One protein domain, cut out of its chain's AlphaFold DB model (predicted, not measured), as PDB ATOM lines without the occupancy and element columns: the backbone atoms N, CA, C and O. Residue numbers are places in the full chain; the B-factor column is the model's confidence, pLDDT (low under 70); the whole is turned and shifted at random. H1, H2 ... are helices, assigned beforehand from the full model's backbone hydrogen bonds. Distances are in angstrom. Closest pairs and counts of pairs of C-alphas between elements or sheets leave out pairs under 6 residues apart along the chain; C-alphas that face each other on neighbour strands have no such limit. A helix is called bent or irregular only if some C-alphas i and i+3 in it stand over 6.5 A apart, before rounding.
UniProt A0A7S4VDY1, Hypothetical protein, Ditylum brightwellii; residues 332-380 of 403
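Overview. This is residues 332 to 380 of the 403 residues of the protein "Hypothetical protein" of Ditylum brightwellii (UniProt A0A7S4VDY1). One long, kinked helix, H2, makes nearly the whole length, and near its first residues a loop, residues 337 to 341, folds back to a very short helix, H1, beside it. From residue 354 on, H2 sticks out alone as a long arm. The printed part has 49 residues with two named helices, H1 then H2, and no named strand; its class is all helix. It is extended, with a radius of gyration of the C-alphas of 17.2 A, a rod spanning 54 by 19 by 9 A.

Along the chain. H2, residues 342 to 380, measures 53.1 A from C-alpha 342 at (9.358, 49.453, -8.935) to C-alpha 380 at (-35.826, 21.803, -12.730). H1, residues 332 to 336, begins with C-alpha 332 at (-4.072, 44.133, -13.622) and measures 6.4 A.

Arrangement. H2 has a kink of 35 degrees near residue 351. It is neither bent nor irregular, but only just: C-alphas 343 and 346 are 6.2 A apart. H1 and H2 are near each other, their closest C-alphas 8.2 A apart, and a tight link of 5 residues joins them. In H1 the O i to N i+4 pair is within hydrogen-bond range; in H2, 30 of 35 are.

Size, cuts and confidence. The C-alphas farthest apart, of Leu 343 and Arg 380, are 54.2 A apart. The printed part has no cut. Its mean pLDDT is 74.3; residues 336, 340, 342 to 352 and 355 are under 70.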
ATOM      1  N   ALA A 332      -4.027  43.234 -14.776       73.69
ATOM      2  CA  ALA A 332      -4.072  44.133 -13.622       73.69
ATOM      3  C   ALA A 332      -2.667  44.614 -13.212       73.69
ATOM      4  O   ALA A 332      -2.458  45.806 -12.972       73.69
ATOM      5  N   VAL A 333      -1.682  43.711 -13.226       71.19
ATOM      6  CA  VAL A 333      -0.279  44.024 -12.924       71.19
ATOM      7  C   VAL A 333       0.292  45.050 -13.915       71.19
ATOM      8  O   VAL A 333       0.895  46.039 -13.498       71.19
ATOM      9  N   VAL A 334       0.031  44.899 -15.221       75.44
ATOM     10  CA  VAL A 334       0.506  45.841 -16.260       75.44
ATOM     11  C   VAL A 334      -0.081  47.251 -16.088       75.44
ATOM     12  O   VAL A 334       0.596  48.244 -16.365       75.44
ATOM     13  N   LYS A 335      -1.322  47.374 -15.599       75.81
ATOM     14  CA  LYS A 335      -1.952  48.674 -15.310       75.81
ATOM     15  C   LYS A 335      -1.386  49.333 -14.047       75.81
ATOM     16  O   LYS A 335      -1.212  50.550 -14.040       75.81
ATOM     17  N   LEU A 336      -1.052  48.550 -13.021       67.19
ATOM     18  CA  LEU A 336      -0.500  49.054 -11.757       67.19
ATOM     19  C   LEU A 336       0.965  49.504 -11.873       67.19
ATOM     20  O   LEU A 336       1.368  50.453 -11.197       67.19
ATOM     21  N   PHE A 337       1.740  48.926 -12.798       70.38
ATOM     22  CA  PHE A 337       3.123  49.346 -13.074       70.38
ATOM     23  C   PHE A 337       3.268  50.803 -13.544       70.38
ATOM     24  O   PHE A 337       4.370  51.345 -13.503       70.38
ATOM     25  N   LYS A 338       2.181  51.471 -13.959       77.88
ATOM     26  CA  LYS A 338       2.219  52.891 -14.352       77.88
ATOM     27  C   LYS A 338       2.181  53.878 -13.184       77.88
ATOM     28  O   LYS A 338       2.453  55.051 -13.411       77.88
ATOM     29  N   VAL A 339       1.830  53.441 -11.972       76.69
ATOM     30  CA  VAL A 339       1.494  54.358 -10.864       76.69
ATOM     31  C   VAL A 339       2.397  54.168  -9.637       76.69
ATOM     32  O   VAL A 339       2.448  55.049  -8.784       76.69
ATOM     33  N   VAL A 340       3.157  53.069  -9.543       68.62
ATOM     34  CA  VAL A 340       3.903  52.713  -8.321       68.62
ATOM     35  C   VAL A 340       5.405  52.497  -8.596       68.62
ATOM     36  O   VAL A 340       5.750  51.810  -9.559       68.62
ATOM     37  N   PRO A 341       6.317  53.029  -7.754       76.00
ATOM     38  CA  PRO A 341       7.760  52.803  -7.866       76.00
ATOM     39  C   PRO A 341       8.145  51.316  -7.759       76.00
ATOM     40  O   PRO A 341       7.707  50.611  -6.848       76.00
ATOM     41  N   MET A 342       9.019  50.864  -8.667       62.56
ATOM     42  CA  MET A 342       9.358  49.453  -8.935       62.56
ATOM     43  C   MET A 342       9.761  48.599  -7.718       62.56
ATOM     44  O   MET A 342       9.582  47.387  -7.758       62.56
ATOM     45  N   LEU A 343      10.313  49.187  -6.650       62.16
ATOM     46  CA  LEU A 343      10.835  48.415  -5.513       62.16
ATOM     47  C   LEU A 343       9.771  47.999  -4.482       62.16
ATOM     48  O   LEU A 343       9.967  47.002  -3.796       62.16
ATOM     49  N   MET A 344       8.651  48.719  -4.374       60.56
ATOM     50  CA  MET A 344       7.586  48.393  -3.407       60.56
ATOM     51  C   MET A 344       6.507  47.477  -4.004       60.56
ATOM     52  O   MET A 344       5.835  46.754  -3.269       60.56
ATOM     53  N   SER A 345       6.354  47.458  -5.333       60.44
ATOM     54  CA  SER A 345       5.319  46.651  -5.997       60.44
ATOM     55  C   SER A 345       5.646  45.157  -6.034       60.44
ATOM     56  O   SER A 345       4.727  44.344  -6.008       60.44
ATOM     57  N   VAL A 346       6.931  44.782  -6.045       64.75
ATOM     58  CA  VAL A 346       7.341  43.372  -6.113       64.75
ATOM     59  C   VAL A 346       7.058  42.654  -4.790       64.75
ATOM     60  O   VAL A 346       6.490  41.576  -4.805       64.75
ATOM     61  N   GLY A 347       7.349  43.258  -3.634       64.50
ATOM     62  CA  GLY A 347       7.105  42.603  -2.340       64.50
ATOM     63  C   GLY A 347       5.618  42.459  -1.995       64.50
ATOM     64  O   GLY A 347       5.159  41.381  -1.623       64.50
ATOM     65  N   PHE A 348       4.849  43.540  -2.152       64.31
ATOM     66  CA  PHE A 348       3.428  43.555  -1.789       64.31
ATOM     67  C   PHE A 348       2.554  42.865  -2.846       64.31
ATOM     68  O   PHE A 348       1.621  42.137  -2.513       64.31
ATOM     69  N   GLY A 349       2.899  43.028  -4.127       60.81
ATOM     70  CA  GLY A 349       2.187  42.402  -5.236       60.81
ATOM     71  C   GLY A 349       2.256  40.881  -5.179       60.81
ATOM     72  O   GLY A 349       1.227  40.232  -5.317       60.81
ATOM     73  N   THR A 350       3.425  40.294  -4.906       66.06
ATOM     74  CA  THR A 350       3.550  38.829  -4.849       66.06
ATOM     75  C   THR A 350       2.831  38.234  -3.636       66.06
ATOM     76  O   THR A 350       2.174  37.206  -3.773       66.06
ATOM     77  N   ALA A 351       2.863  38.897  -2.474       67.44
ATOM     78  CA  ALA A 351       2.160  38.427  -1.278       67.44
ATOM     79  C   ALA A 351       0.626  38.499  -1.422       67.44
ATOM     80  O   ALA A 351      -0.067  37.542  -1.078       67.44
ATOM     81  N   CYS A 352       0.084  39.584  -1.988       66.25
ATOM     82  CA  CYS A 352      -1.358  39.713  -2.220       66.25
ATOM     83  C   CYS A 352      -1.873  38.778  -3.322       66.25
ATOM     84  O   CYS A 352      -2.991  38.281  -3.221       66.25
ATOM     85  N   LEU A 353      -1.076  38.509  -4.360       70.19
ATOM     86  CA  LEU A 353      -1.485  37.633  -5.462       70.19
ATOM     87  C   LEU A 353      -1.452  36.157  -5.042       70.19
ATOM     88  O   LEU A 353      -2.373  35.416  -5.373       70.19
ATOM     89  N   VAL A 354      -0.446  35.750  -4.257       72.06
ATOM     90  CA  VAL A 354      -0.339  34.373  -3.746       72.06
ATOM     91  C   VAL A 354      -1.289  34.118  -2.577       72.06
ATOM     92  O   VAL A 354      -1.895  33.061  -2.547       72.06
ATOM     93  N   GLY A 355      -1.445  35.052  -1.632       68.69
ATOM     94  CA  GLY A 355      -2.319  34.855  -0.468       68.69
ATOM     95  C   GLY A 355      -3.777  35.245  -0.720       68.69
ATOM     96  O   GLY A 355      -4.695  34.478  -0.445       68.69
ATOM     97  N   GLY A 356      -4.004  36.439  -1.270       70.69
ATOM     98  CA  GLY A 356      -5.351  36.963  -1.509       70.69
ATOM     99  C   GLY A 356      -6.025  36.349  -2.734       70.69
ATOM    100  O   GLY A 356      -7.220  36.069  -2.697       70.69
ATOM    101  N   GLY A 357      -5.262  36.090  -3.800       71.88
ATOM    102  CA  GLY A 357      -5.794  35.528  -5.044       71.88
ATOM    103  C   GLY A 357      -6.355  34.118  -4.875       71.88
ATOM    104  O   GLY A 357      -7.457  33.837  -5.339       71.88
ATOM    105  N   THR A 358      -5.648  33.235  -4.166       71.06
ATOM    106  CA  THR A 358      -6.126  31.865  -3.935       71.06
ATOM    107  C   THR A 358      -7.303  31.822  -2.970       71.06
ATOM    108  O   THR A 358      -8.267  31.120  -3.252       71.06
ATOM    109  N   CYS A 359      -7.279  32.598  -1.879       70.19
ATOM    110  CA  CYS A 359      -8.407  32.646  -0.944       70.19
ATOM    111  C   CYS A 359      -9.676  33.196  -1.605       70.19
ATOM    112  O   CYS A 359     -10.736  32.601  -1.446       70.19
ATOM    113  N   ALA A 360      -9.574  34.270  -2.395       73.12
ATOM    114  CA  ALA A 360     -10.730  34.850  -3.076       73.12
ATOM    115  C   ALA A 360     -11.319  33.923  -4.152       73.12
ATOM    116  O   ALA A 360     -12.533  33.892  -4.318       73.12
ATOM    117  N   ILE A 361     -10.489  33.152  -4.867       75.62
ATOM    118  CA  ILE A 361     -10.975  32.184  -5.864       75.62
ATOM    119  C   ILE A 361     -11.654  30.990  -5.191       75.62
ATOM    120  O   ILE A 361     -12.669  30.524  -5.695       75.62
ATOM    121  N   VAL A 362     -11.119  30.501  -4.067       75.69
ATOM    122  CA  VAL A 362     -11.734  29.383  -3.334       75.69
ATOM    123  C   VAL A 362     -13.074  29.819  -2.743       75.69
ATOM    124  O   VAL A 362     -14.089  29.209  -3.052       75.69
ATOM    125  N   TRP A 363     -13.108  30.935  -2.010       78.75
ATOM    126  CA  TRP A 363     -14.352  31.449  -1.424       78.75
ATOM    127  C   TRP A 363     -15.375  31.894  -2.470       78.75
ATOM    128  O   TRP A 363     -16.554  31.573  -2.366       78.75
ATOM    129  N   GLY A 364     -14.937  32.621  -3.501       82.94
ATOM    130  CA  GLY A 364     -15.823  33.053  -4.580       82.94
ATOM    131  C   GLY A 364     -16.318  31.885  -5.432       82.94
ATOM    132  O   GLY A 364     -17.443  31.920  -5.914       82.94
ATOM    133  N   GLY A 365     -15.499  30.844  -5.601       83.12
ATOM    134  CA  GLY A 365     -15.876  29.625  -6.310       83.12
ATOM    135  C   GLY A 365     -16.939  28.822  -5.567       83.12
ATOM    136  O   GLY A 365     -17.892  28.381  -6.198       83.12
ATOM    137  N   GLU A 366     -16.807  28.677  -4.247       77.31
ATOM    138  CA  GLU A 366     -17.800  27.989  -3.410       77.31
ATOM    139  C   GLU A 366     -19.145  28.729  -3.422       77.31
ATOM    140  O   GLU A 366     -20.154  28.142  -3.803       77.31
ATOM    141  N   ALA A 367     -19.148  30.039  -3.154       78.75
ATOM    142  CA  ALA A 367     -20.381  30.831  -3.144       78.75
ATOM    143  C   ALA A 367     -21.113  30.827  -4.502       78.75
ATOM    144  O   ALA A 367     -22.339  30.746  -4.558       78.75
ATOM    145  N   LEU A 368     -20.366  30.890  -5.609       85.62
ATOM    146  CA  LEU A 368     -20.949  30.914  -6.953       85.62
ATOM    147  C   LEU A 368     -21.459  29.528  -7.375       85.62
ATOM    148  O   LEU A 368     -22.485  29.436  -8.048       85.62
ATOM    149  N   MET A 369     -20.781  28.450  -6.970       80.25
ATOM    150  CA  MET A 369     -21.259  27.085  -7.208       80.25
ATOM    151  C   MET A 369     -22.533  26.782  -6.414       80.25
ATOM    152  O   MET A 369     -23.435  26.154  -6.970       80.25
ATOM    153  N   ASP A 370     -22.647  27.281  -5.181       77.38
ATOM    154  CA  ASP A 370     -23.858  27.140  -4.368       77.38
ATOM    155  C   ASP A 370     -25.048  27.882  -4.999       77.38
ATOM    156  O   ASP A 370     -26.120  27.296  -5.183       77.38
ATOM    157  N   GLU A 371     -24.855  29.134  -5.436       86.62
ATOM    158  CA  GLU A 371     -25.899  29.903  -6.132       86.62
ATOM    159  C   GLU A 371     -26.290  29.252  -7.470       86.62
ATOM    160  O   GLU A 371     -27.471  29.187  -7.828       86.62
ATOM    161  N   TYR A 372     -25.313  28.717  -8.210       88.50
ATOM    162  CA  TYR A 372     -25.576  28.007  -9.459       88.50
ATOM    163  C   TYR A 372     -26.377  26.719  -9.228       88.50
ATOM    164  O   TYR A 372     -27.330  26.462  -9.966       88.50
ATOM    165  N   SER A 373     -26.032  25.937  -8.199       82.50
ATOM    166  CA  SER A 373     -26.745  24.704  -7.852       82.50
ATOM    167  C   SER A 373     -28.203  24.995  -7.493       82.50
ATOM    168  O   SER A 373     -29.106  24.377  -8.058       82.50
ATOM    169  N   MET A 374     -28.442  26.010  -6.655       78.44
ATOM    170  CA  MET A 374     -29.789  26.422  -6.247       78.44
ATOM    171  C   MET A 374     -30.641  26.871  -7.447       78.44
ATOM    172  O   MET A 374     -31.799  26.479  -7.591       78.44
ATOM    173  N   ARG A 375     -30.053  27.629  -8.381       86.69
ATOM    174  CA  ARG A 375     -30.748  28.101  -9.590       86.69
ATOM    175  C   ARG A 375     -31.026  26.987 -10.602       86.69
ATOM    176  O   ARG A 375     -31.999  27.054 -11.357       86.69
ATOM    177  N   CYS A 376     -30.160  25.976 -10.659       86.12
ATOM    178  CA  CYS A 376     -30.384  24.777 -11.463       86.12
ATOM    179  C   CYS A 376     -31.541  23.938 -10.912       86.12
ATOM    180  O   CYS A 376     -32.358  23.459 -11.702       86.12
ATOM    181  N   GLU A 377     -31.650  23.808  -9.589       80.25
ATOM    182  CA  GLU A 377     -32.789  23.147  -8.948       80.25
ATOM    183  C   GLU A 377     -34.095  23.907  -9.199       80.25
ATOM    184  O   GLU A 377     -35.055  23.299  -9.670       80.25
ATOM    185  N   GLU A 378     -34.122  25.235  -9.031       88.62
ATOM    186  CA  GLU A 378     -35.310  26.062  -9.309       88.62
ATOM    187  C   GLU A 378     -35.834  25.873 -10.747       88.62
ATOM    188  O   GLU A 378     -37.035  25.708 -10.978       88.62
ATOM    189  N   LYS A 379     -34.930  25.835 -11.738       84.69
ATOM    190  CA  LYS A 379     -35.312  25.579 -13.137       84.69
ATOM    191  C   LYS A 379     -35.877  24.180 -13.346       84.69
ATOM    192  O   LYS A 379     -36.803  24.025 -14.140       84.69
ATOM    193  N   ARG A 380     -35.325  23.177 -12.662       82.62
ATOM    194  CA  ARG A 380     -35.826  21.803 -12.730       82.62
ATOM    195  C   ARG A 380     -37.240  21.707 -12.160       82.62
ATOM    196  O   ARG A 380     -38.067  21.019 -12.744       82.62
TER     197      ARG A 380